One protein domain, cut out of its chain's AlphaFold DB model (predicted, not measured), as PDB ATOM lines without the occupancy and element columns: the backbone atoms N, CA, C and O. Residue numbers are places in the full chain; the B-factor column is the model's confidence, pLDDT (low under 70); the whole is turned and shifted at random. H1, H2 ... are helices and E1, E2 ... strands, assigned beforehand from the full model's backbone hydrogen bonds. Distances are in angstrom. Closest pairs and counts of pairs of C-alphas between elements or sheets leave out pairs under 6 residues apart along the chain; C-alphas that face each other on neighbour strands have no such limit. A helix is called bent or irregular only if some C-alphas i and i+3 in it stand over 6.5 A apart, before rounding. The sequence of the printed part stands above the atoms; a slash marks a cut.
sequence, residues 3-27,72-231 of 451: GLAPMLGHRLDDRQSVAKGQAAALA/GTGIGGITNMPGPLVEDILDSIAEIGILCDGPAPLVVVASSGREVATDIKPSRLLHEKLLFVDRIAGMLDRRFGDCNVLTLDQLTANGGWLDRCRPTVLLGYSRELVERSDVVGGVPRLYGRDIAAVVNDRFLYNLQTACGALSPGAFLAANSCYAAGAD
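AT A GLANCE: This is residues 3 to 27 and 72 to 231 of the 451 residues of an uncharacterized protein of Methylocystis bryophila (UniProt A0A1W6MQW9). A small twisted sheet of four parallel strands, E2, E3, E1 and E6, makes the core, with the long helix H6 along one face and the shorter H7, H8 and H9 over the other. H4 and H5 pack on H6, the small hairpin E4 and E5 packs on H8 and H9, and the leading stretch with H1, H2 and H3 trails away from the sheet. The printed part has 185 residues, with nine named helices and six named strands in the order H1 H2 H3 H4 H5 E1 H6 E2 H7 E3 H8 E4 E5 E6 H9. The larger sheet runs E2 E3 E1 E6, and the class is mixed, helices and strands. The whole is compact, with a radius of gyration of the C-alphas of 16.4 A and spans of 48 by 37 by 36 A.

IN THESE COORDINATES: In the larger sheet, E2 is residues 148 to 151, E3 residues 168 to 173 and 16.4 A long, E1 residues 106 to 111 and 16.0 A long, and E6 residues 197 to 199. E1 begins at C-alpha 106, at (-5.912, 15.741, -52.047). H6, residues 126 to 144, is the longest helix at 26.6 A. H7 is residues 152 to 157, H8 residues 174 to 180, and H9 residues 201 to 211, 15.2 A long and ending at C-alpha 211, at (2.451, 10.859, -36.082). E4, residues 181 to 184, and E5, residues 187 to 190, form a hairpin. H4 is residues 83 to 94, 16.1 A long, and H5 residues 96 to 99. H1, residues 3 to 8, begins at C-alpha 3, at (2.415, -5.087, -71.608), and is irregular, with C-alphas 3 and 6 7.3 A apart; H2 is residues 16 to 20 and H3 residues 24 to 27.

HOW THE PARTS SIT: E3 and E1 are parallel inner strands, with N 107 and O 168 2.8 A apart. Edge strand E2 is parallel to E3, with N 169 and O 148 at 2.9 A, and edge strand E6 to E1, with N 199 and O 108 at 2.8 A. H6 is on the sheet at a height of 7.7 A, over E3 and E1, and runs along the strands, at 5 degrees to E3 on the local plane; the closest C-alphas of H6 and E3 are those of Ala 137 and Val 169, 6.0 A apart. H7, H8 and H9 are on the opposite face. H9 stands up from the sheet, its line rising 44 degrees. H8 and H9 touch at a shallow tilt of 31 degrees, the same way, closest at C-alphas 174 and 203, 5.2 A apart. E4 and E5 are antiparallel, with N 189 and O 182 at 2.9 A, and the closest C-alphas of E4 and H9 are those of Val 183 and Cys 211, 5.8 A apart. E1, H6, E2 form a split strand-helix-strand unit, with E3 between the two strands, and E2, H7, E3 an unsplit one, its strands being neighbours; both crossovers are right-handed. H4 touches H6 with residues 90 to 94 alone, closest at C-alphas 94 and 136, 4.5 A apart, at a steep tilt of 50 degrees, the same way. H5 touches H6, closest at C-alphas 97 and 140, 4.9 A apart, and only grazes the sheet. H3 and H4 are near each other, and H1 is apart from H4 and H6. Every O i to N i+4 pair is within hydrogen-bond range in H2, H4, H7, H8 and H9, against 1 of 2 in H1 and 13 of 15 in H6; H3 and H5 are too short for such a pair.

THE WHOLE: The two C-alphas farthest apart are those of Leu 26 and Gly 159, at 50.2 A. Residues 28 to 71 are not printed, and C-alphas 27 and 72 are 20.7 A apart across the cut. Of the links that are printed whole, the one from E1 to H6 is long, with 14 residues. Residues 212 to 231 hold no named element, but residues 220 to 221 pair in parallel with residues 197 to 198 of E6. The mean pLDDT of the printed part is 90.6, and residues 3 to 10 and 117 to 122 are under 70.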
ATOM      1  N   GLY A   3       1.554  -5.084 -70.415       64.00
ATOM      2  CA  GLY A   3       2.415  -5.087 -71.608       64.00
ATOM      3  C   GLY A   3       3.457  -3.956 -71.667       64.00
ATOM      4  O   GLY A   3       4.421  -4.072 -72.411       64.00
ATOM      5  N   LEU A   4       3.298  -2.894 -70.866       66.62
ATOM      6  CA  LEU A   4       4.253  -1.782 -70.766       66.62
ATOM      7  C   LEU A   4       5.292  -1.996 -69.652       66.62
ATOM      8  O   LEU A   4       6.272  -1.263 -69.589       66.62
ATOM      9  N   ALA A   5       5.115  -3.002 -68.787       69.56
ATOM     10  CA  ALA A   5       5.980  -3.255 -67.632       69.56
ATOM     11  C   ALA A   5       7.483  -3.377 -67.978       69.56
ATOM     12  O   ALA A   5       8.293  -2.760 -67.285       69.56
ATOM     13  N   PRO A   6       7.892  -4.067 -69.071       63.75
ATOM     14  CA  PRO A   6       9.305  -4.143 -69.453       63.75
ATOM     15  C   PRO A   6       9.936  -2.772 -69.733       63.75
ATOM     16  O   PRO A   6      11.100  -2.563 -69.407       63.75
ATOM     17  N   MET A   7       9.162  -1.823 -70.276       63.75
ATOM     18  CA  MET A   7       9.624  -0.450 -70.520       63.75
ATOM     19  C   MET A   7       9.789   0.350 -69.222       63.75
ATOM     20  O   MET A   7      10.525   1.328 -69.192       63.75
ATOM     21  N   LEU A   8       9.126  -0.071 -68.143       63.16
ATOM     22  CA  LEU A   8       9.167   0.568 -66.828       63.16
ATOM     23  C   LEU A   8      10.220  -0.061 -65.895       63.16
ATOM     24  O   LEU A   8      10.230   0.227 -64.697       63.16
ATOM     25  N   GLY A   9      11.071  -0.956 -66.414       64.38
ATOM     26  CA  GLY A   9      12.170  -1.575 -65.667       64.38
ATOM     27  C   GLY A   9      11.738  -2.553 -64.568       64.38
ATOM     28  O   GLY A   9      12.569  -2.975 -63.766       64.38
ATOM     29  N   HIS A  10      10.458  -2.938 -64.511       67.69
ATOM     30  CA  HIS A  10       9.929  -3.831 -63.481       67.69
ATOM     31  C   HIS A  10       8.916  -4.820 -64.062       67.69
ATOM     32  O   HIS A  10       8.120  -4.491 -64.935       67.69
ATOM     33  N   ARG A  11       8.913  -6.062 -63.565       73.62
ATOM     34  CA  ARG A  11       7.930  -7.074 -63.976       73.62
ATOM     35  C   ARG A  11       6.663  -6.928 -63.137       73.62
ATOM     36  O   ARG A  11       6.708  -7.139 -61.927       73.62
ATOM     37  N   LEU A  12       5.547  -6.613 -63.785       78.81
ATOM     38  CA  LEU A  12       4.220  -6.699 -63.178       78.81
ATOM     39  C   LEU A  12       3.723  -8.145 -63.205       78.81
ATOM     40  O   LEU A  12       4.095  -8.928 -64.082       78.81
ATOM     41  N   ASP A  13       2.918  -8.498 -62.212       79.06
ATOM     42  CA  ASP A  13       2.307  -9.818 -62.117       79.06
ATOM     43  C   ASP A  13       1.020  -9.851 -62.944       79.06
ATOM     44  O   ASP A  13       0.217  -8.924 -62.863       79.06
ATOM     45  N   ASP A  14       0.831 -10.896 -63.748       81.25
ATOM     46  CA  ASP A  14      -0.362 -11.049 -64.582       81.25
ATOM     47  C   ASP A  14      -1.303 -12.083 -63.966       81.25
ATOM     48  O   ASP A  14      -0.977 -13.267 -63.856       81.25
ATOM     49  N   ARG A  15      -2.482 -11.614 -63.554       85.31
ATOM     50  CA  ARG A  15      -3.536 -12.421 -62.930       85.31
ATOM     51  C   ARG A  15      -4.700 -12.728 -63.863       85.31
ATOM     52  O   ARG A  15      -5.670 -13.353 -63.437       85.31
ATOM     53  N   GLN A  16      -4.606 -12.376 -65.145       85.31
ATOM     54  CA  GLN A  16      -5.683 -12.636 -66.101       85.31
ATOM     55  C   GLN A  16      -6.006 -14.122 -66.250       85.31
ATOM     56  O   GLN A  16      -7.168 -14.465 -66.443       85.31
ATOM     57  N   SER A  17      -5.013 -15.012 -66.175       88.00
ATOM     58  CA  SER A  17      -5.253 -16.461 -66.235       88.00
ATOM     59  C   SER A  17      -6.084 -16.949 -65.047       88.00
ATOM     60  O   SER A  17      -7.001 -17.746 -65.236       88.00
ATOM     61  N   VAL A  18      -5.822 -16.417 -63.848       90.81
ATOM     62  CA  VAL A  18      -6.600 -16.700 -62.635       90.81
ATOM     63  C   VAL A  18      -8.031 -16.195 -62.808       90.81
ATOM     64  O   VAL A  18      -8.964 -16.971 -62.623       90.81
ATOM     65  N   ALA A  19      -8.210 -14.945 -63.245       91.50
ATOM     66  CA  ALA A  19      -9.528 -14.352 -63.480       91.50
ATOM     67  C   ALA A  19     -10.350 -15.120 -64.522       91.50
ATOM     68  O   ALA A  19     -11.522 -15.410 -64.300       91.50
ATOM     69  N   LYS A  20      -9.726 -15.495 -65.647       91.94
ATOM     70  CA  LYS A  20     -10.349 -16.311 -66.704       91.94
ATOM     71  C   LYS A  20     -10.688 -17.723 -66.227       91.94
ATOM     72  O   LYS A  20     -11.586 -18.346 -66.781       91.94
ATOM     73  N   GLY A  21      -9.973 -18.224 -65.219       93.50
ATOM     74  CA  GLY A  21     -10.250 -19.502 -64.572       93.50
ATOM     75  C   GLY A  21     -11.449 -19.477 -63.619       93.50
ATOM     76  O   GLY A  21     -11.896 -20.546 -63.213       93.50
ATOM     77  N   GLN A  22     -11.973 -18.299 -63.264       95.62
ATOM     78  CA  GLN A  22     -13.184 -18.164 -62.452       95.62
ATOM     79  C   GLN A  22     -14.429 -18.379 -63.316       95.62
ATOM     80  O   GLN A  22     -14.617 -17.709 -64.335       95.62
ATOM     81  N   ALA A  23     -15.357 -19.222 -62.871       96.38
ATOM     82  CA  ALA A  23     -16.700 -19.260 -63.434       96.38
ATOM     83  C   ALA A  23     -17.467 -18.002 -62.995       96.38
ATOM     84  O   ALA A  23     -17.990 -17.926 -61.883       96.38
ATOM     85  N   ALA A  24     -17.548 -17.000 -63.878       95.94
ATOM     86  CA  ALA A  24     -18.140 -15.700 -63.558       95.94
ATOM     87  C   ALA A  24     -19.572 -15.802 -63.005       95.94
ATOM     88  O   ALA A  24     -19.902 -15.132 -62.033       95.94
ATOM     89  N   ALA A  25     -20.408 -16.686 -63.561       97.06
ATOM     90  CA  ALA A  25     -21.770 -16.903 -63.071       97.06
ATOM     91  C   ALA A  25     -21.807 -17.408 -61.616       97.06
ATOM     92  O   ALA A  25     -22.673 -16.997 -60.845       97.06
ATOM     93  N   LEU A  26     -20.852 -18.259 -61.232       97.12
ATOM     94  CA  LEU A  26     -20.721 -18.765 -59.868       97.12
ATOM     95  C   LEU A  26     -20.241 -17.663 -58.911       97.12
ATOM     96  O   LEU A  26     -20.828 -17.484 -57.848       97.12
ATOM     97  N   ALA A  27     -19.252 -16.863 -59.319       97.62
ATOM     98  CA  ALA A  27     -18.785 -15.714 -58.539       97.62
ATOM     99  C   ALA A  27     -19.909 -14.693 -58.285       97.62
ATOM    100  O   ALA A  27     -20.141 -14.275 -57.152       97.62
ATOM    101  N   GLY A  72      -7.553  -4.459 -45.365       87.81
ATOM    102  CA  GLY A  72      -8.291  -3.267 -45.776       87.81
ATOM    103  C   GLY A  72      -8.270  -2.951 -47.283       87.81
ATOM    104  O   GLY A  72      -7.919  -3.774 -48.134       87.81
ATOM    105  N   THR A  73      -8.509  -1.683 -47.629       87.88
ATOM    106  CA  THR A  73      -8.423  -1.141 -49.008       87.88
ATOM    107  C   THR A  73      -7.013  -1.189 -49.626       87.88
ATOM    108  O   THR A  73      -6.815  -0.963 -50.827       87.88
ATOM    109  N   GLY A  74      -6.003  -1.560 -48.832       75.56
ATOM    110  CA  GLY A  74      -4.644  -1.875 -49.276       75.56
ATOM    111  C   GLY A  74      -4.529  -3.126 -50.161       75.56
ATOM    112  O   GLY A  74      -3.421  -3.434 -50.596       75.56
ATOM    113  N   ILE A  75      -5.641  -3.808 -50.476       77.81
ATOM    114  CA  ILE A  75      -5.702  -5.059 -51.252       77.81
ATOM    115  C   ILE A  75      -4.792  -5.073 -52.493       77.81
ATOM    116  O   ILE A  75      -4.792  -4.138 -53.295       77.81
ATOM    117  N   GLY A  76      -4.077  -6.187 -52.667       81.62
ATOM    118  CA  GLY A  76      -3.592  -6.663 -53.960       81.62
ATOM    119  C   GLY A  76      -4.293  -7.968 -54.360       81.62
ATOM    120  O   GLY A  76      -4.670  -8.773 -53.503       81.62
ATOM    121  N   GLY A  77      -4.447  -8.188 -55.658       86.06
ATOM    122  CA  GLY A  77      -5.138  -9.312 -56.263       86.06
ATOM    123  C   GLY A  77      -6.625  -9.073 -56.535       86.06
ATOM    124  O   GLY A  77      -7.349 -10.063 -56.643       86.06
ATOM    125  N   ILE A  78      -7.100  -7.822 -56.647       89.88
ATOM    126  CA  ILE A  78      -8.494  -7.574 -57.081       89.88
ATOM    127  C   ILE A  78      -8.737  -8.145 -58.484       89.88
ATOM    128  O   ILE A  78      -9.816  -8.651 -58.775       89.88
ATOM    129  N   THR A  79      -7.704  -8.148 -59.331       90.44
ATOM    130  CA  THR A  79      -7.777  -8.647 -60.708       90.44
ATOM    131  C   THR A  79      -7.838 -10.170 -60.799       90.44
ATOM    132  O   THR A  79      -7.912 -10.696 -61.901       90.44
ATOM    133  N   ASN A  80      -7.848 -10.895 -59.673       92.44
ATOM    134  CA  ASN A  80      -8.162 -12.326 -59.658       92.44
ATOM    135  C   ASN A  80      -9.668 -12.608 -59.824       92.44
ATOM    136  O   ASN A  80     -10.044 -13.760 -60.053       92.44
ATOM    137  N   MET A  81     -10.523 -11.595 -59.647       94.50
ATOM    138  CA  MET A  81     -11.977 -11.713 -59.762       94.50
ATOM    139  C   MET A  81     -12.454 -11.438 -61.199       94.50
ATOM    140  O   MET A  81     -11.777 -10.735 -61.954       94.50
ATOM    141  N   PRO A  82     -13.632 -11.955 -61.594       95.12
ATOM    142  CA  PRO A  82     -14.280 -11.591 -62.851       95.12
ATOM    143  C   PRO A  82     -14.487 -10.079 -63.007       95.12
ATOM    144  O   PRO A  82     -14.851  -9.396 -62.051       95.12
ATOM    145  N   GLY A  83     -14.346  -9.585 -64.241       94.19
ATOM    146  CA  GLY A  83     -14.451  -8.160 -64.585       94.19
ATOM    147  C   GLY A  83     -15.662  -7.430 -63.985       94.19
ATOM    148  O   GLY A  83     -15.448  -6.407 -63.348       94.19
ATOM    149  N   PRO A  84     -16.901  -7.951 -64.084       95.31
ATOM    150  CA  PRO A  84     -18.071  -7.279 -63.508       95.31
ATOM    151  C   PRO A  84     -17.975  -7.005 -61.998       95.31
ATOM    152  O   PRO A  84     -18.422  -5.963 -61.540       95.31
ATOM    153  N   LEU A  85     -17.355  -7.907 -61.227       96.00
ATOM    154  CA  LEU A  85     -17.161  -7.720 -59.782       96.00
ATOM    155  C   LEU A  85     -16.057  -6.700 -59.486       96.00
ATOM    156  O   LEU A  85     -16.144  -5.946 -58.522       96.00
ATOM    157  N   VAL A  86     -15.017  -6.664 -60.326       95.88
ATOM    158  CA  VAL A  86     -13.979  -5.629 -60.244       95.88
ATOM    159  C   VAL A  86     -14.584  -4.257 -60.534       95.88
ATOM    160  O   VAL A  86     -14.302  -3.317 -59.801       95.88
ATOM    161  N   GLU A  87     -15.446  -4.145 -61.545       96.50
ATOM    162  CA  GLU A  87     -16.140  -2.895 -61.874       96.50
ATOM    163  C   GLU A  87     -17.035  -2.414 -60.724       96.50
ATOM    164  O   GLU A  87     -16.932  -1.252 -60.352       96.50
ATOM    165  N   ASP A  88     -17.799  -3.297 -60.067       96.69
ATOM    166  CA  ASP A  88     -18.601  -2.924 -58.885       96.69
ATOM    167  C   ASP A  88     -17.747  -2.292 -57.759       96.69
ATOM    168  O   ASP A  88     -18.159  -1.328 -57.102       96.69
ATOM    169  N   ILE A  89     -16.534  -2.815 -57.541       96.81
ATOM    170  CA  ILE A  89     -15.576  -2.268 -56.567       96.81
ATOM    171  C   ILE A  89     -15.031  -0.920 -57.043       96.81
ATOM    172  O   ILE A  89     -14.939   0.022 -56.257       96.81
ATOM    173  N   LEU A  90     -14.643  -0.827 -58.315       97.06
ATOM    174  CA  LEU A  90     -14.068   0.381 -58.902       97.06
ATOM    175  C   LEU A  90     -15.065   1.542 -58.946       97.06
ATOM    176  O   LEU A  90     -14.673   2.672 -58.658       97.06
ATOM    177  N   ASP A  91     -16.332   1.265 -59.246       97.06
ATOM    178  CA  ASP A  91     -17.414   2.248 -59.216       97.06
ATOM    179  C   ASP A  91     -17.617   2.785 -57.801       97.06
ATOM    180  O   ASP A  91     -17.677   3.998 -57.603       97.06
ATOM    181  N   SER A  92     -17.608   1.899 -56.802       96.19
ATOM    182  CA  SER A  92     -17.671   2.308 -55.399       96.19
ATOM    183  C   SER A  92     -16.465   3.171 -55.025       96.19
ATOM    184  O   SER A  92     -16.637   4.239 -54.451       96.19
ATOM    185  N   ILE A  93     -15.239   2.773 -55.383       96.75
ATOM    186  CA  ILE A  93     -14.019   3.556 -55.114       96.75
ATOM    187  C   ILE A  93     -14.056   4.934 -55.797       96.75
ATOM    188  O   ILE A  93     -13.574   5.908 -55.219       96.75
ATOM    189  N   ALA A  94     -14.648   5.051 -56.991       97.19
ATOM    190  CA  ALA A  94     -14.798   6.331 -57.686       97.19
ATOM    191  C   ALA A  94     -15.605   7.353 -56.866       97.19
ATOM    192  O   ALA A  94     -15.328   8.553 -56.944       97.19
ATOM    193  N   GLU A  95     -16.557   6.897 -56.037       97.06
ATOM    194  CA  GLU A  95     -17.370   7.763 -55.172       97.06
ATOM    195  C   GLU A  95     -16.516   8.596 -54.202       97.06
ATOM    196  O   GLU A  95     -16.951   9.671 -53.794       97.06
ATOM    197  N   ILE A  96     -15.277   8.189 -53.893       97.06
ATOM    198  CA  ILE A  96     -14.334   8.986 -53.086       97.06
ATOM    199  C   ILE A  96     -14.148  10.397 -53.666       97.06
ATOM    200  O   ILE A  96     -14.058  11.351 -52.900       97.06
ATOM    201  N   GLY A  97     -14.149  10.562 -54.997       96.50
ATOM    202  CA  GLY A  97     -14.040  11.884 -55.632       96.50
ATOM    203  C   GLY A  97     -15.255  12.797 -55.396       96.50
ATOM    204  O   GLY A  97     -15.148  14.023 -55.476       96.50
ATOM    205  N   ILE A  98     -16.414  12.217 -55.073       95.56
ATOM    206  CA  ILE A  98     -17.633  12.950 -54.698       95.56
ATOM    207  C   ILE A  98     -17.665  13.194 -53.187       95.56
ATOM    208  O   ILE A  98     -18.063  14.270 -52.752       95.56
ATOM    209  N   LEU A  99     -17.252  12.198 -52.403       95.06
ATOM    210  CA  LEU A  99     -17.388  12.172 -50.947       95.06
ATOM    211  C   LEU A  99     -16.309  12.970 -50.208       95.06
ATOM    212  O   LEU A  99     -16.510  13.304 -49.047       95.06
ATOM    213  N   CYS A 100     -15.164  13.246 -50.834       92.56
ATOM    214  CA  CYS A 100     -14.127  14.058 -50.210       92.56
ATOM    215  C   CYS A 100     -14.480  15.555 -50.225       92.56
ATOM    216  O   CYS A 100     -15.075  16.074 -51.178       92.56
ATOM    217  N   ASP A 101     -14.078  16.252 -49.165       90.44
ATOM    218  CA  ASP A 101     -14.384  17.665 -48.958       90.44
ATOM    219  C   ASP A 101     -13.281  18.604 -49.462       90.44
ATOM    220  O   ASP A 101     -12.118  18.234 -49.638       90.44
ATOM    221  N   GLY A 102     -13.666  19.867 -49.653       92.69
ATOM    222  CA  GLY A 102     -12.770  20.965 -50.002       92.69
ATOM    223  C   GLY A 102     -12.775  21.344 -51.491       92.69
ATOM    224  O   GLY A 102     -13.186  20.562 -52.347       92.69
ATOM    225  N   PRO A 103     -12.321  22.567 -51.822       93.00
ATOM    226  CA  PRO A 103     -12.303  23.075 -53.198       93.00
ATOM    227  C   PRO A 103     -11.170  22.485 -54.055       93.00
ATOM    228  O   PRO A 103     -11.210  22.577 -55.276       93.00
ATOM    229  N   ALA A 104     -10.156  21.897 -53.416       95.50
ATOM    230  CA  ALA A 104      -8.991  21.300 -54.061       95.50
ATOM    231  C   ALA A 104      -8.546  20.049 -53.280       95.50
ATOM    232  O   ALA A 104      -7.481  20.063 -52.649       95.50
ATOM    233  N   PRO A 105      -9.363  18.983 -53.251       97.50
ATOM    234  CA  PRO A 105      -9.093  17.821 -52.417       97.50
ATOM    235  C   PRO A 105      -7.807  17.106 -52.847       97.50
ATOM    236  O   PRO A 105      -7.538  16.930 -54.039       97.50
ATOM    237  N   LEU A 106      -7.021  16.674 -51.861       98.44
ATOM    238  CA  LEU A 106      -5.912  15.741 -52.047       98.44
ATOM    239  C   LEU A 106      -6.364  14.341 -51.629       98.44
ATOM    240  O   LEU A 106      -6.655  14.109 -50.456       98.44
ATOM    241  N   VAL A 107      -6.379  13.408 -52.577       98.44
ATOM    242  CA  VAL A 107      -6.652  11.992 -52.324       98.44
ATOM    243  C   VAL A 107      -5.351  11.205 -52.419       98.44
ATOM    244  O   VAL A 107      -4.697  11.204 -53.461       98.44
ATOM    245  N   VAL A 108      -4.967  10.521 -51.343       98.31
ATOM    246  CA  VAL A 108      -3.761   9.683 -51.306       98.31
ATOM    247  C   VAL A 108      -4.144   8.221 -51.498       98.31
ATOM    248  O   VAL A 108      -4.857   7.642 -50.682       98.31
ATOM    249  N   VAL A 109      -3.627   7.602 -52.556       97.69
ATOM    250  CA  VAL A 109      -3.704   6.157 -52.786       97.69
ATOM    251  C   VAL A 109      -2.353   5.559 -52.424       97.69
ATOM    252  O   VAL A 109      -1.381   5.691 -53.171       97.69
ATOM    253  N   ALA A 110      -2.266   4.906 -51.267       94.62
ATOM    254  CA  ALA A 110      -1.011   4.311 -50.829       94.62
ATOM    255  C   ALA A 110      -0.883   2.860 -51.304       94.62
ATOM    256  O   ALA A 110      -1.819   2.055 -51.254       94.62
ATOM    257  N   SER A 111       0.322   2.500 -51.729       90.44
ATOM    258  CA  SER A 111       0.689   1.151 -52.137       90.44
ATOM    259  C   SER A 111       1.654   0.524 -51.138       90.44
ATOM    260  O   SER A 111       2.459   1.193 -50.491       90.44
ATOM    261  N   SER A 112       1.565  -0.790 -51.016       83.44
ATOM    262  CA  SER A 112       2.476  -1.618 -50.232       83.44
ATOM    263  C   SER A 112       3.534  -2.205 -51.159       83.44
ATOM    264  O   SER A 112       3.213  -2.484 -52.311       83.44
ATOM    265  N   GLY A 113       4.744  -2.486 -50.669       77.31
ATOM    266  CA  GLY A 113       5.743  -3.257 -51.427       77.31
ATOM    267  C   GLY A 113       6.991  -2.497 -51.872       77.31
ATOM    268  O   GLY A 113       7.705  -2.998 -52.733       77.31
ATOM    269  N   ARG A 114       7.267  -1.333 -51.280       79.81
ATOM    270  CA  ARG A 114       8.600  -0.717 -51.267       79.81
ATOM    271  C   ARG A 114       8.871  -0.223 -49.852       79.81
ATOM    272  O   ARG A 114       8.726   0.950 -49.533       79.81
ATOM    273  N   GLU A 115       9.192  -1.184 -48.997       78.88
ATOM    274  CA  GLU A 115       9.371  -0.927 -47.568       78.88
ATOM    275  C   GLU A 115      10.846  -0.693 -47.227       78.88
ATOM    276  O   GLU A 115      11.170  -0.347 -46.109       78.88
ATOM    277  N   VAL A 116      11.770  -0.827 -48.176       70.12
ATOM    278  CA  VAL A 116      13.164  -0.394 -48.009       70.12
ATOM    279  C   VAL A 116      13.506   0.491 -49.200       70.12
ATOM    280  O   VAL A 116      13.197   0.131 -50.334       70.12
ATOM    281  N   ALA A 117      14.131   1.647 -48.962       59.91
ATOM    282  CA  ALA A 117      14.463   2.606 -50.022       59.91
ATOM    283  C   ALA A 117      15.404   2.017 -51.093       59.91
ATOM    284  O   ALA A 117      15.393   2.448 -52.242       59.91
ATOM    285  N   THR A 118      16.193   1.003 -50.726       61.25
ATOM    286  CA  THR A 118      17.088   0.260 -51.622       61.25
ATOM    287  C   THR A 118      16.406  -0.905 -52.342       61.25
ATOM    288  O   THR A 118      17.057  -1.580 -53.140       61.25
ATOM    289  N   ASP A 119      15.118  -1.177 -52.091       63.78
ATOM    290  CA  ASP A 119      14.408  -2.283 -52.733       63.78
ATOM    291  C   ASP A 119      14.115  -1.945 -54.206       63.78
ATOM    292  O   ASP A 119      13.180  -1.220 -54.550       63.78
ATOM    293  N   ILE A 120      14.948  -2.490 -55.096       51.41
ATOM    294  CA  ILE A 120      14.892  -2.285 -56.553       51.41
ATOM    295  C   ILE A 120      13.658  -2.983 -57.169       51.41
ATOM    296  O   ILE A 120      13.346  -2.785 -58.344       51.41
ATOM    297  N   LYS A 121      12.926  -3.815 -56.407       55.47
ATOM    298  CA  LYS A 121      11.779  -4.597 -56.898       55.47
ATOM    299  C   LYS A 121      10.459  -4.095 -56.290       55.47
ATOM    300  O   LYS A 121       9.968  -4.702 -55.341       55.47
ATOM    301  N   PRO A 122       9.851  -3.032 -56.854       67.31
ATOM    302  CA  PRO A 122       8.565  -2.518 -56.392       67.31
ATOM    303  C   PRO A 122       7.447  -3.566 -56.466       67.31
ATOM    304  O   PRO A 122       7.550  -4.584 -57.158       67.31
ATOM    305  N   SER A 123       6.336  -3.271 -55.789       75.00
ATOM    306  CA  SER A 123       5.114  -4.076 -55.817       75.00
ATOM    307  C   SER A 123       4.715  -4.496 -57.230       75.00
ATOM    308  O   SER A 123       4.349  -3.666 -58.065       75.00
ATOM    309  N   ARG A 124       4.701  -5.807 -57.496       77.06
ATOM    310  CA  ARG A 124       4.288  -6.343 -58.805       77.06
ATOM    311  C   ARG A 124       2.795  -6.150 -59.100       77.06
ATOM    312  O   ARG A 124       2.368  -6.334 -60.240       77.06
ATOM    313  N   LEU A 125       2.020  -5.753 -58.090       82.56
ATOM    314  CA  LEU A 125       0.586  -5.467 -58.164       82.56
ATOM    315  C   LEU A 125       0.278  -3.960 -58.138       82.56
ATOM    316  O   LEU A 125      -0.884  -3.579 -58.036       82.56
ATOM    317  N   LEU A 126       1.284  -3.081 -58.270       84.81
ATOM    318  CA  LEU A 126       1.069  -1.626 -58.303       84.81
ATOM    319  C   LEU A 126       0.048  -1.205 -59.371       84.81
ATOM    320  O   LEU A 126      -0.717  -0.264 -59.174       84.81
ATOM    321  N   HIS A 127       0.004  -1.936 -60.484       85.06
ATOM    322  CA  HIS A 127      -0.924  -1.694 -61.582       85.06
ATOM    323  C   HIS A 127      -2.401  -1.773 -61.172       85.06
ATOM    324  O   HIS A 127      -3.232  -1.129 -61.799       85.06
ATOM    325  N   GLU A 128      -2.744  -2.506 -60.115       88.38
ATOM    326  CA  GLU A 128      -4.113  -2.522 -59.600       88.38
ATOM    327  C   GLU A 128      -4.462  -1.224 -58.866       88.38
ATOM    328  O   GLU A 128      -5.593  -0.755 -58.948       88.38
ATOM    329  N   LYS A 129      -3.489  -0.581 -58.204       91.25
ATOM    330  CA  LYS A 129      -3.692   0.732 -57.568       91.25
ATOM    331  C   LYS A 129      -3.888   1.840 -58.591       91.25
ATOM    332  O   LYS A 129      -4.618   2.784 -58.318       91.25
ATOM    333  N   LEU A 130      -3.313   1.694 -59.784       92.06
ATOM    334  CA  LEU A 130      -3.575   2.612 -60.891       92.06
ATOM    335  C   LEU A 130      -5.045   2.584 -61.336       92.06
ATOM    336  O   LEU A 130      -5.549   3.622 -61.739       92.06
ATOM    337  N   LEU A 131      -5.756   1.457 -61.186       93.56
ATOM    338  CA  LEU A 131      -7.202   1.410 -61.440       93.56
ATOM    339  C   LEU A 131      -7.973   2.288 -60.444       93.56
ATOM    340  O   LEU A 131      -8.913   2.972 -60.828       93.56
ATOM    341  N   PHE A 132      -7.563   2.303 -59.172       95.94
ATOM    342  CA  PHE A 132      -8.187   3.164 -58.160       95.94
ATOM    343  C   PHE A 132      -7.889   4.636 -58.444       95.94
ATOM    344  O   PHE A 132      -8.792   5.465 -58.406       95.94
ATOM    345  N   VAL A 133      -6.629   4.944 -58.772       97.19
ATOM    346  CA  VAL A 133      -6.199   6.299 -59.134       97.19
ATOM    347  C   VAL A 133      -7.006   6.829 -60.317       97.19
ATOM    348  O   VAL A 133      -7.548   7.924 -60.217       97.19
ATOM    349  N   ASP A 134      -7.128   6.045 -61.389       96.94
ATOM    350  CA  ASP A 134      -7.869   6.412 -62.600       96.94
ATOM    351  C   ASP A 134      -9.343   6.729 -62.301       96.94
ATOM    352  O   ASP A 134      -9.854   7.781 -62.680       96.94
ATOM    353  N   ARG A 135     -10.011   5.868 -61.525       97.19
ATOM    354  CA  ARG A 135     -11.432   6.029 -61.182       97.19
ATOM    355  C   ARG A 135     -11.697   7.241 -60.297       97.19
ATOM    356  O   ARG A 135     -12.648   7.980 -60.547       97.19
ATOM    357  N   ILE A 136     -10.853   7.471 -59.292       98.44
ATOM    358  CA  ILE A 136     -10.972   8.638 -58.410       98.44
ATOM    359  C   ILE A 136     -10.661   9.919 -59.189       98.44
ATOM    360  O   ILE A 136     -11.414  10.887 -59.092       98.44
ATOM    361  N   ALA A 137      -9.587   9.924 -59.986       98.38
ATOM    362  CA  ALA A 137      -9.182  11.086 -60.772       98.38
ATOM    363  C   ALA A 137     -10.254  11.465 -61.795       98.38
ATOM    364  O   ALA A 137     -10.627  12.630 -61.869       98.38
ATOM    365  N   GLY A 138     -10.818  10.487 -62.510       98.25
ATOM    366  CA  GLY A 138     -11.917  10.724 -63.444       98.25
ATOM    367  C   GLY A 138     -13.172  11.286 -62.770       98.25
ATOM    368  O   GLY A 138     -13.890  12.079 -63.375       98.25
ATOM    369  N   MET A 139     -13.441  10.925 -61.511       98.25
ATOM    370  CA  MET A 139     -14.563  11.502 -60.767       98.25
ATOM    371  C   MET A 139     -14.279  12.927 -60.277       98.25
ATOM    372  O   MET A 139     -15.152  13.790 -60.363       98.25
ATOM    373  N   LEU A 140     -13.060  13.197 -59.800       98.19
ATOM    374  CA  LEU A 140     -12.630  14.548 -59.435       98.19
ATOM    375  C   LEU A 140     -12.633  15.485 -60.647       98.19
ATOM    376  O   LEU A 140     -13.151  16.592 -60.549       98.19
ATOM    377  N   ASP A 141     -12.138  15.023 -61.794       97.81
ATOM    378  CA  ASP A 141     -12.149  15.768 -63.055       97.81
ATOM    379  C   ASP A 141     -13.577  16.144 -63.473       97.81
ATOM    380  O   ASP A 141     -13.867  17.309 -63.721       97.81
ATOM    381  N   ARG A 142     -14.531  15.205 -63.410       97.56
ATOM    382  CA  ARG A 142     -15.953  15.513 -63.664       97.56
ATOM    383  C   ARG A 142     -16.535  16.539 -62.693       97.56
ATOM    384  O   ARG A 142     -17.394  17.323 -63.090       97.56
ATOM    385  N   ARG A 143     -16.123  16.508 -61.422       96.81
ATOM    386  CA  ARG A 143     -16.649  17.394 -60.372       96.81
ATOM    387  C   ARG A 143     -16.062  18.804 -60.446       96.81
ATOM    388  O   ARG A 143     -16.786  19.764 -60.207       96.81
ATOM    389  N   PHE A 144     -14.772  18.924 -60.745       96.62
ATOM    390  CA  PHE A 144     -14.024  20.182 -60.665       96.62
ATOM    391  C   PHE A 144     -13.584  20.730 -62.032       96.62
ATOM    392  O   PHE A 144     -13.059  21.838 -62.101       96.62
ATOM    393  N   GLY A 145     -13.812  19.983 -63.114       95.81
ATOM    394  CA  GLY A 145     -13.394  20.304 -64.481       95.81
ATOM    395  C   GLY A 145     -11.918  20.025 -64.778       95.81
ATOM    396  O   GLY A 145     -11.483  20.285 -65.898       95.81
ATOM    397  N   ASP A 146     -11.158  19.566 -63.779       94.56
ATOM    398  CA  ASP A 146      -9.730  19.276 -63.874       94.56
ATOM    399  C   ASP A 146      -9.246  18.467 -62.649       94.56
ATOM    400  O   ASP A 146      -9.738  18.652 -61.530       94.56
ATOM    401  N   CYS A 147      -8.250  17.596 -62.828       96.88
ATOM    402  CA  CYS A 147      -7.590  16.867 -61.745       96.88
ATOM    403  C   CYS A 147      -6.136  16.520 -62.090       96.88
ATOM    404  O   CYS A 147      -5.835  15.951 -63.138       96.88
ATOM    405  N   ASN A 148      -5.219  16.755 -61.148       97.00
ATOM    406  CA  ASN A 148      -3.847  16.266 -61.261       97.00
ATOM    407  C   ASN A 148      -3.735  14.808 -60.806       97.00
ATOM    408  O   ASN A 148      -4.296  14.418 -59.781       97.00
ATOM    409  N   VAL A 149      -2.924  14.024 -61.512       97.31
ATOM    410  CA  VAL A 149      -2.462  12.709 -61.055       97.31
ATOM    411  C   VAL A 149      -0.952  12.772 -60.888       97.31
ATOM    412  O   VAL A 149      -0.233  13.039 -61.849       97.31
ATOM    413  N   LEU A 150      -0.476  12.551 -59.664       96.00
ATOM    414  CA  LEU A 150       0.939  12.653 -59.312       96.00
ATOM    415  C   LEU A 150       1.427  11.387 -58.613       96.00
ATOM    416  O   LEU A 150       0.665  10.679 -57.952       96.00
ATOM    417  N   THR A 151       2.729  11.134 -58.698       94.75
ATOM    418  CA  THR A 151       3.409  10.187 -57.812       94.75
ATOM    419  C   THR A 151       4.173  10.915 -56.710       94.75
ATOM    420  O   THR A 151       4.572  12.073 -56.864       94.75
ATOM    421  N   LEU A 152       4.425  10.232 -55.591       93.81
ATOM    422  CA  LEU A 152       5.286  10.767 -54.533       93.81
ATOM    423  C   LEU A 152       6.707  11.076 -55.039       93.81
ATOM    424  O   LEU A 152       7.298  12.073 -54.624       93.81
ATOM    425  N   ASP A 153       7.224  10.264 -55.965       90.75
ATOM    426  CA  ASP A 153       8.535  10.469 -56.593       90.75
ATOM    427  C   ASP A 153       8.567  11.797 -57.370       90.75
ATOM    428  O   ASP A 153       9.496  12.587 -57.208       90.75
ATOM    429  N   GLN A 154       7.519  12.093 -58.152       93.44
ATOM    430  CA  GLN A 154       7.382  13.373 -58.859       93.44
ATOM    431  C   GLN A 154       7.290  14.551 -57.884       93.44
ATOM    432  O   GLN A 154       7.975  15.555 -58.062       93.44
ATOM    433  N   LEU A 155       6.477  14.423 -56.831       94.00
ATOM    434  CA  LEU A 155       6.340  15.467 -55.814       94.00
ATOM    435  C   LEU A 155       7.677  15.743 -55.106       94.00
ATOM    436  O   LEU A 155       8.035  16.896 -54.869       94.00
ATOM    437  N   THR A 156       8.438  14.687 -54.815       92.56
ATOM    438  CA  THR A 156       9.764  14.775 -54.196       92.56
ATOM    439  C   THR A 156      10.768  15.451 -55.126       92.56
ATOM    440  O   THR A 156      11.484  16.349 -54.688       92.56
ATOM    441  N   ALA A 157      10.804  15.061 -56.404       93.00
ATOM    442  CA  ALA A 157      11.698  15.648 -57.402       93.00
ATOM    443  C   ALA A 157      11.443  17.151 -57.610       93.00
ATOM    444  O   ALA A 157      12.380  17.909 -57.841       93.00
ATOM    445  N   ASN A 158      10.191  17.589 -57.458       92.44
ATOM    446  CA  ASN A 158       9.806  18.997 -57.531       92.44
ATOM    447  C   ASN A 158      10.166  19.807 -56.271       92.44
ATOM    448  O   ASN A 158       9.952  21.017 -56.243       92.44
ATOM    449  N   GLY A 159      10.659  19.165 -55.206       91.94
ATOM    450  CA  GLY A 159      10.875  19.811 -53.908       91.94
ATOM    451  C   GLY A 159       9.580  20.130 -53.147       91.94
ATOM    452  O   GLY A 159       9.617  20.885 -52.179       91.94
ATOM    453  N   GLY A 160       8.440  19.562 -53.560       92.62
ATOM    454  CA  GLY A 160       7.124  19.805 -52.973       92.62
ATOM    455  C   GLY A 160       6.052  20.149 -54.009       92.62
ATOM    456  O   GLY A 160       6.152  19.816 -55.191       92.62
ATOM    457  N   TRP A 161       4.980  20.792 -53.545       94.50
ATOM    458  CA  TRP A 161       3.817  21.122 -54.368       94.50
ATOM    459  C   TRP A 161       4.095  22.293 -55.316       94.50
ATOM    460  O   TRP A 161       4.355  23.401 -54.855       94.50
ATOM    461  N   LEU A 162       3.945  22.065 -56.624       89.62
ATOM    462  CA  LEU A 162       3.954  23.141 -57.625       89.62
ATOM    463  C   LEU A 162       2.622  23.905 -57.658       89.62
ATOM    464  O   LEU A 162       2.608  25.119 -57.817       89.62
ATOM    465  N   ASP A 163       1.510  23.190 -57.474       88.12
ATOM    466  CA  ASP A 163       0.166  23.755 -57.390       88.12
ATOM    467  C   ASP A 163      -0.626  23.038 -56.288       88.12
ATOM    468  O   ASP A 163      -0.772  21.813 -56.295       88.12
ATOM    469  N   ARG A 164      -1.107  23.811 -55.310       91.31
ATOM    470  CA  ARG A 164      -1.869  23.321 -54.147       91.31
ATOM    471  C   ARG A 164      -3.373  23.541 -54.299       91.31
ATOM    472  O   ARG A 164      -4.134  23.023 -53.487       91.31
ATOM    473  N   CYS A 165      -3.786  24.292 -55.316       92.19
ATOM    474  CA  CYS A 165      -5.153  24.754 -55.524       92.19
ATOM    475  C   CYS A 165      -5.935  23.884 -56.513       92.19
ATOM    476  O   CYS A 165      -7.119  24.125 -56.722       92.19
ATOM    477  N   ARG A 166      -5.303  22.864 -57.105       95.06
ATOM    478  CA  ARG A 166      -5.971  21.896 -57.983       95.06
ATOM    479  C   ARG A 166      -6.275  20.587 -57.252       95.06
ATOM    480  O   ARG A 166      -5.421  20.112 -56.492       95.06
ATOM    481  N   PRO A 167      -7.444  19.962 -57.484       97.81
ATOM    482  CA  PRO A 167      -7.714  18.597 -57.038       97.81
ATOM    483  C   PRO A 167      -6.590  17.655 -57.474       97.81
ATOM    484  O   PRO A 167      -6.001  17.820 -58.545       97.81
ATOM    485  N   THR A 168      -6.207  16.714 -56.616       98.31
ATOM    486  CA  THR A 168      -5.070  15.833 -56.896       98.31
ATOM    487  C   THR A 168      -5.302  14.433 -56.356       98.31
ATOM    488  O   THR A 168      -5.621  14.273 -55.180       98.31
ATOM    489  N   VAL A 169      -5.040  13.423 -57.184       98.50
ATOM    490  CA  VAL A 169      -4.838  12.044 -56.734       98.50
ATOM    491  C   VAL A 169      -3.343  11.748 -56.723       98.50
ATOM    492  O   VAL A 169      -2.665  11.890 -57.741       98.50
ATOM    493  N   LEU A 170      -2.819  11.347 -55.568       98.00
ATOM    494  CA  LEU A 170      -1.407  11.041 -55.382       98.00
ATOM    495  C   LEU A 170      -1.198   9.554 -55.087       98.00
ATOM    496  O   LEU A 170      -1.739   9.025 -54.117       98.00
ATOM    497  N   LEU A 171      -0.365   8.900 -55.896       96.50
ATOM    498  CA  LEU A 171       0.087   7.524 -55.688       96.50
ATOM    499  C   LEU A 171       1.471   7.506 -55.025       96.50
ATOM    500  O   LEU A 171       2.421   8.107 -55.527       96.50
ATOM    501  N   GLY A 172       1.622   6.764 -53.931       93.38
ATOM    502  CA  GLY A 172       2.915   6.615 -53.256       93.38
ATOM    503  C   GLY A 172       3.040   5.307 -52.489       93.38
ATOM    504  O   GLY A 172       2.050   4.613 -52.261       93.38
ATOM    505  N   TYR A 173       4.260   4.953 -52.086       91.19
ATOM    506  CA  TYR A 173       4.484   3.803 -51.212       91.19
ATOM    507  C   TYR A 173       4.261   4.175 -49.751       91.19
ATOM    508  O   TYR A 173       4.645   5.252 -49.308       91.19
ATOM    509  N   SER A 174       3.634   3.265 -49.006       91.25
ATOM    510  CA  SER A 174       3.121   3.527 -47.657       91.25
ATOM    511  C   SER A 174       4.213   4.033 -46.717       91.25
ATOM    512  O   SER A 174       3.993   5.021 -46.027       91.25
ATOM    513  N   ARG A 175       5.396   3.403 -46.713       89.50
ATOM    514  CA  ARG A 175       6.515   3.841 -45.870       89.50
ATOM    515  C   ARG A 175       6.953   5.269 -46.192       89.50
ATOM    516  O   ARG A 175       6.992   6.109 -45.300       89.50
ATOM    517  N   GLU A 176       7.262   5.541 -47.455       91.06
ATOM    518  CA  GLU A 176       7.749   6.854 -47.893       91.06
ATOM    519  C   GLU A 176       6.704   7.953 -47.657       91.06
ATOM    520  O   GLU A 176       7.045   9.082 -47.305       91.06
ATOM    521  N   LEU A 177       5.419   7.620 -47.815       94.38
ATOM    522  CA  LEU A 177       4.320   8.518 -47.480       94.38
ATOM    523  C   LEU A 177       4.310   8.839 -45.982       94.38
ATOM    524  O   LEU A 177       4.209  10.011 -45.638       94.38
ATOM    525  N   VAL A 178       4.455   7.846 -45.094       94.25
ATOM    526  CA  VAL A 178       4.521   8.076 -43.635       94.25
ATOM    527  C   VAL A 178       5.716   8.955 -43.267       94.25
ATOM    528  O   VAL A 178       5.583   9.854 -42.441       94.25
ATOM    529  N   GLU A 179       6.878   8.741 -43.887       92.38
ATOM    530  CA  GLU A 179       8.092   9.530 -43.627       92.38
ATOM    531  C   GLU A 179       7.951  11.010 -44.029       92.38
ATOM    532  O   GLU A 179       8.613  11.870 -43.449       92.38
ATOM    533  N   ARG A 180       7.081  11.314 -44.999       93.75
ATOM    534  CA  ARG A 180       6.868  12.667 -45.549       93.75
ATOM    535  C   ARG A 180       5.557  13.318 -45.101       93.75
ATOM    536  O   ARG A 180       5.242  14.424 -45.551       93.75
ATOM    537  N   SER A 181       4.796  12.634 -44.253       95.94
ATOM    538  CA  SER A 181       3.515  13.113 -43.740       95.94
ATOM    539  C   SER A 181       3.622  13.545 -42.282       95.94
ATOM    540  O   SER A 181       4.497  13.103 -41.535       95.94
ATOM    541  N   ASP A 182       2.698  14.405 -41.875       96.44
ATOM    542  CA  ASP A 182       2.458  14.757 -40.481       96.44
ATOM    543  C   ASP A 182       0.952  14.730 -40.176       96.44
ATOM    544  O   ASP A 182       0.128  14.459 -41.053       96.44
ATOM    545  N   VAL A 183       0.599  14.953 -38.910       96.94
ATOM    546  CA  VAL A 183      -0.789  15.074 -38.457       96.94
ATOM    547  C   VAL A 183      -0.909  16.351 -37.634       96.94
ATOM    548  O   VAL A 183      -0.162  16.544 -36.674       96.94
ATOM    549  N   VAL A 184      -1.851  17.229 -37.989       95.94
ATOM    550  CA  VAL A 184      -2.133  18.476 -37.257       95.94
ATOM    551  C   VAL A 184      -3.626  18.588 -36.998       95.94
ATOM    552  O   VAL A 184      -4.426  18.498 -37.920       95.94
ATOM    553  N   GLY A 185      -4.017  18.743 -35.728       93.00
ATOM    554  CA  GLY A 185      -5.436  18.747 -35.340       93.00
ATOM    555  C   GLY A 185      -6.167  17.436 -35.672       93.00
ATOM    556  O   GLY A 185      -7.379  17.434 -35.863       93.00
ATOM    557  N   GLY A 186      -5.421  16.335 -35.801       94.44
ATOM    558  CA  GLY A 186      -5.921  15.040 -36.265       94.44
ATOM    559  C   GLY A 186      -6.189  14.951 -37.772       94.44
ATOM    560  O   GLY A 186      -6.686  13.922 -38.227       94.44
ATOM    561  N   VAL A 187      -5.832  15.977 -38.552       96.25
ATOM    562  CA  VAL A 187      -5.866  15.951 -40.020       96.25
ATOM    563  C   VAL A 187      -4.503  15.498 -40.550       96.25
ATOM    564  O   VAL A 187      -3.488  16.120 -40.217       96.25
ATOM    565  N   PRO A 188      -4.441  14.435 -41.368       97.31
ATOM    566  CA  PRO A 188      -3.204  14.017 -42.010       97.31
ATOM    567  C   PRO A 188      -2.805  15.007 -43.112       97.31
ATOM    568  O   PRO A 188      -3.648  15.455 -43.889       97.31
ATOM    569  N   ARG A 189      -1.514  15.334 -43.217       97.38
ATOM    570  CA  ARG A 189      -0.990  16.242 -44.250       97.38
ATOM    571  C   ARG A 189       0.239  15.665 -44.925       97.38
ATOM    572  O   ARG A 189       1.069  15.024 -44.290       97.38
ATOM    573  N   LEU A 190       0.396  15.965 -46.210       97.12
ATOM    574  CA  LEU A 190       1.560  15.593 -47.011       97.12
ATOM    575  C   LEU A 190       2.226  16.858 -47.551       97.12
ATOM    576  O   LEU A 190       1.586  17.651 -48.247       97.12
ATOM    577  N   TYR A 191       3.505  17.074 -47.220       95.19
ATOM    578  CA  TYR A 191       4.206  18.330 -47.534       95.19
ATOM    579  C   TYR A 191       3.373  19.568 -47.133       95.19
ATOM    580  O   TYR A 191       3.166  20.503 -47.912       95.19
ATOM    581  N   GLY A 192       2.800  19.512 -45.926       93.75
ATOM    582  CA  GLY A 192       1.972  20.559 -45.327       93.75
ATOM    583  C   GLY A 192       0.606  20.798 -45.978       93.75
ATOM    584  O   GLY A 192      -0.037  21.786 -45.626       93.75
ATOM    585  N   ARG A 193       0.182  20.003 -46.976       96.31
ATOM    586  CA  ARG A 193      -1.160  20.074 -47.589       96.31
ATOM    587  C   ARG A 193      -2.060  19.025 -46.944       96.31
ATOM    588  O   ARG A 193      -1.671  17.860 -46.912       96.31
ATOM    589  N   ASP A 194      -3.236  19.438 -46.492       97.31
ATOM    590  CA  ASP A 194      -4.222  18.547 -45.881       97.31
ATOM    591  C   ASP A 194      -4.673  17.470 -46.868       97.31
ATOM    592  O   ASP A 194      -4.916  17.736 -48.050       97.31
ATOM    593  N   ILE A 195      -4.746  16.237 -46.379       97.88
ATOM    594  CA  ILE A 195      -5.221  15.089 -47.135       97.88
ATOM    595  C   ILE A 195      -6.722  14.959 -46.884       97.88
ATOM    596  O   ILE A 195      -7.153  14.711 -45.761       97.88
ATOM    597  N   ALA A 196      -7.513  15.103 -47.945       98.00
ATOM    598  CA  ALA A 196      -8.970  15.028 -47.884       98.00
ATOM    599  C   ALA A 196      -9.477  13.579 -47.852       98.00
ATOM    600  O   ALA A 196     -10.518  13.308 -47.260       98.00
ATOM    601  N   ALA A 197      -8.759  12.642 -48.485       97.88
ATOM    602  CA  ALA A 197      -9.102  11.225 -48.438       97.88
ATOM    603  C   ALA A 197      -7.881  10.307 -48.540       97.88
ATOM    604  O   ALA A 197      -6.892  10.637 -49.201       97.88
ATOM    605  N   VAL A 198      -7.975   9.121 -47.939       97.44
ATOM    606  CA  VAL A 198      -6.922   8.104 -47.971       97.44
ATOM    607  C   VAL A 198      -7.477   6.735 -48.344       97.44
ATOM    608  O   VAL A 198      -8.381   6.211 -47.695       97.44
ATOM    609  N   VAL A 199      -6.859   6.124 -49.351       96.50
ATOM    610  CA  VAL A 199      -7.072   4.734 -49.757       96.50
ATOM    611  C   VAL A 199      -5.840   3.933 -49.369       96.50
ATOM    612  O   VAL A 199      -4.821   4.034 -50.056       96.50
ATOM    613  N   ASN A 200      -5.953   3.183 -48.265       94.94
ATOM    614  CA  ASN A 200      -5.096   2.098 -47.757       94.94
ATOM    615  C   ASN A 200      -5.078   2.146 -46.221       94.94
ATOM    616  O   ASN A 200      -4.446   3.005 -45.608       94.94
ATOM    617  N   ASP A 201      -5.743   1.172 -45.614       94.81
ATOM    618  CA  ASP A 201      -5.962   1.079 -44.171       94.81
ATOM    619  C   ASP A 201      -4.648   0.977 -43.384       94.81
ATOM    620  O   ASP A 201      -4.475   1.616 -42.349       94.81
ATOM    621  N   ARG A 202      -3.669   0.237 -43.919       93.00
ATOM    622  CA  ARG A 202      -2.354   0.078 -43.294       93.00
ATOM    623  C   ARG A 202      -1.553   1.373 -43.314       93.00
ATOM    624  O   ARG A 202      -0.865   1.673 -42.349       93.00
ATOM    625  N   PHE A 203      -1.626   2.148 -44.395       94.81
ATOM    626  CA  PHE A 203      -0.990   3.464 -44.426       94.81
ATOM    627  C   PHE A 203      -1.590   4.389 -43.358       94.81
ATOM    628  O   PHE A 203      -0.824   5.011 -42.628       94.81
ATOM    629  N   LEU A 204      -2.919   4.419 -43.203       95.44
ATOM    630  CA  LEU A 204      -3.570   5.190 -42.134       95.44
ATOM    631  C   LEU A 204      -3.150   4.735 -40.739       95.44
ATOM    632  O   LEU A 204      -2.764   5.564 -39.919       95.44
ATOM    633  N   TYR A 205      -3.173   3.427 -40.488       95.44
ATOM    634  CA  TYR A 205      -2.733   2.860 -39.216       95.44
ATOM    635  C   TYR A 205      -1.277   3.234 -38.905       95.44
ATOM    636  O   TYR A 205      -0.953   3.671 -37.798       95.44
ATOM    637  N   ASN A 206      -0.399   3.123 -39.902       95.31
ATOM    638  CA  ASN A 206       1.015   3.422 -39.729       95.31
ATOM    639  C   ASN A 206       1.265   4.921 -39.538       95.31
ATOM    640  O   ASN A 206       2.131   5.301 -38.750       95.31
ATOM    641  N   LEU A 207       0.498   5.775 -40.219       95.88
ATOM    642  CA  LEU A 207       0.544   7.220 -40.027       95.88
ATOM    643  C   LEU A 207       0.090   7.598 -38.614       95.88
ATOM    644  O   LEU A 207       0.780   8.360 -37.944       95.88
ATOM    645  N   GLN A 208      -1.011   7.016 -38.131       95.56
ATOM    646  CA  GLN A 208      -1.490   7.233 -36.767       95.56
ATOM    647  C   GLN A 208      -0.441   6.806 -35.729       95.56
ATOM    648  O   GLN A 208      -0.168   7.526 -34.770       95.56
ATOM    649  N   THR A 209       0.185   5.649 -35.944       94.12
ATOM    650  CA  THR A 209       1.243   5.122 -35.068       94.12
ATOM    651  C   THR A 209       2.469   6.039 -35.053       94.12
ATOM    652  O   THR A 209       3.041   6.304 -33.999       94.12
ATOM    653  N   ALA A 210       2.859   6.565 -36.217       93.88
ATOM    654  CA  ALA A 210       4.056   7.383 -36.383       93.88
ATOM    655  C   ALA A 210       3.890   8.850 -35.950       93.88
ATOM    656  O   ALA A 210       4.867   9.473 -35.528       93.88
ATOM    657  N   CYS A 211       2.694   9.415 -36.129       94.00
ATOM    658  CA  CYS A 211       2.451  10.859 -36.082       94.00
ATOM    659  C   CYS A 211       1.370  11.278 -35.075       94.00
ATOM    660  O   CYS A 211       1.218  12.474 -34.838       94.00
ATOM    661  N   GLY A 212       0.659  10.332 -34.454       91.50
ATOM    662  CA  GLY A 212      -0.352  10.599 -33.430       91.50
ATOM    663  C   GLY A 212      -1.791  10.380 -33.902       91.50
ATOM    664  O   GLY A 212      -2.051   9.932 -35.015       91.50
ATOM    665  N   ALA A 213      -2.744  10.668 -33.014       93.00
ATOM    666  CA  ALA A 213      -4.159  10.378 -33.232       93.00
ATOM    667  C   ALA A 213      -4.734  11.112 -34.455       93.00
ATOM    668  O   ALA A 213      -4.504  12.306 -34.648       93.00
ATOM    669  N   LEU A 214      -5.523  10.385 -35.243       94.06
ATOM    670  CA  LEU A 214      -6.298  10.909 -36.361       94.06
ATOM    671  C   LEU A 214      -7.710  11.264 -35.877       94.06
ATOM    672  O   LEU A 214      -8.284  10.519 -35.084       94.06
ATOM    673  N   SER A 215      -8.260  12.380 -36.357       91.31
ATOM    674  CA  SER A 215      -9.615  12.831 -36.023       91.31
ATOM    675  C   SER A 215     -10.621  12.186 -36.979       91.31
ATOM    676  O   SER A 215     -10.598  12.489 -38.178       91.31
ATOM    677  N   PRO A 216     -11.522  11.319 -36.486       81.75
ATOM    678  CA  PRO A 216     -12.595  10.764 -37.299       81.75
ATOM    679  C   PRO A 216     -13.444  11.890 -37.903       81.75
ATOM    680  O   PRO A 216     -13.810  12.837 -37.214       81.75
ATOM    681  N   GLY A 217     -13.725  11.815 -39.204       85.00
ATOM    682  CA  GLY A 217     -14.518  12.822 -39.919       85.00
ATOM    683  C   GLY A 217     -13.759  14.082 -40.353       85.00
ATOM    684  O   GLY A 217     -14.303  14.857 -41.131       85.00
ATOM    685  N   ALA A 218     -12.506  14.283 -39.928       91.38
ATOM    686  CA  ALA A 218     -11.687  15.403 -40.409       91.38
ATOM    687  C   ALA A 218     -11.082  15.150 -41.808       91.38
ATOM    688  O   ALA A 218     -10.613  16.069 -42.474       91.38
ATOM    689  N   PHE A 219     -11.094  13.891 -42.244       95.50
ATOM    690  CA  PHE A 219     -10.756  13.427 -43.585       95.50
ATOM    691  C   PHE A 219     -11.530  12.132 -43.861       95.50
ATOM    692  O   PHE A 219     -12.028  11.474 -42.942       95.50
ATOM    693  N   LEU A 220     -11.596  11.730 -45.129       96.12
ATOM    694  CA  LEU A 220     -12.227  10.483 -45.542       96.12
ATOM    695  C   LEU A 220     -11.221   9.321 -45.516       96.12
ATOM    696  O   LEU A 220     -10.395   9.167 -46.418       96.12
ATOM    697  N   ALA A 221     -11.309   8.458 -44.509       95.31
ATOM    698  CA  ALA A 221     -10.703   7.130 -44.581       95.31
ATOM    699  C   ALA A 221     -11.578   6.242 -45.472       95.31
ATOM    700  O   ALA A 221     -12.771   6.133 -45.212       95.31
ATOM    701  N   ALA A 222     -11.011   5.596 -46.500       93.94
ATOM    702  CA  ALA A 222     -11.805   4.736 -47.380       93.94
ATOM    703  C   ALA A 222     -12.563   3.659 -46.577       93.94
ATOM    704  O   ALA A 222     -13.763   3.484 -46.733       93.94
ATOM    705  N   ASN A 223     -11.893   2.993 -45.639       94.94
ATOM    706  CA  ASN A 223     -12.587   2.197 -44.636       94.94
ATOM    707  C   ASN A 223     -12.466   2.893 -43.280       94.94
ATOM    708  O   ASN A 223     -11.360   3.120 -42.791       94.94
ATOM    709  N   SER A 224     -13.602   3.175 -42.649       94.00
ATOM    710  CA  SER A 224     -13.664   3.678 -41.269       94.00
ATOM    711  C   SER A 224     -13.060   2.681 -40.269       94.00
ATOM    712  O   SER A 224     -12.407   3.076 -39.309       94.00
ATOM    713  N   CYS A 225     -13.183   1.380 -40.546       94.31
ATOM    714  CA  CYS A 225     -12.619   0.285 -39.758       94.31
ATOM    715  C   CYS A 225     -11.145  -0.032 -40.091       94.31
ATOM    716  O   CYS A 225     -10.720  -1.186 -39.991       94.31
ATOM    717  N   TYR A 226     -10.350   0.958 -40.516       94.69
ATOM    718  CA  TYR A 226      -8.968   0.729 -40.963       94.69
ATOM    719  C   TYR A 226      -8.067   0.086 -39.898       94.69
ATOM    720  O   TYR A 226      -7.113  -0.605 -40.248       94.69
ATOM    721  N   ALA A 227      -8.371   0.279 -38.608       94.50
ATOM    722  CA  ALA A 227      -7.642  -0.354 -37.512       94.50
ATOM    723  C   ALA A 227      -7.753  -1.885 -37.571       94.50
ATOM    724  O   ALA A 227      -6.731  -2.562 -37.620       94.50
ATOM    725  N   ALA A 228      -8.967  -2.430 -37.703       95.12
ATOM    726  CA  ALA A 228      -9.181  -3.865 -37.912       95.12
ATOM    727  C   ALA A 228      -8.568  -4.366 -39.235       95.12
ATOM    728  O   ALA A 228      -8.210  -5.535 -39.355       95.12
ATOM    729  N   GLY A 229      -8.421  -3.475 -40.221       93.38
ATOM    730  CA  GLY A 229      -7.753  -3.740 -41.496       93.38
ATOM    731  C   GLY A 229      -6.218  -3.836 -41.430       93.38
ATOM    732  O   GLY A 229      -5.593  -4.220 -42.424       93.38
ATOM    733  N   ALA A 230      -5.601  -3.438 -40.311       93.38
ATOM    734  CA  ALA A 230      -4.148  -3.293 -40.164       93.38
ATOM    735  C   ALA A 230      -3.569  -3.920 -38.878       93.38
ATOM    736  O   ALA A 230      -2.388  -4.286 -38.863       93.38
ATOM    737  N   ASP A 231      -4.382  -4.078 -37.831       94.81
ATOM    738  CA  ASP A 231      -4.059  -4.763 -36.579       94.81
ATOM    739  C   ASP A 231      -4.872  -6.064 -36.465       94.81
ATOM    740  O   ASP A 231      -6.105  -6.086 -36.482       94.81
TER     741      ASP A 231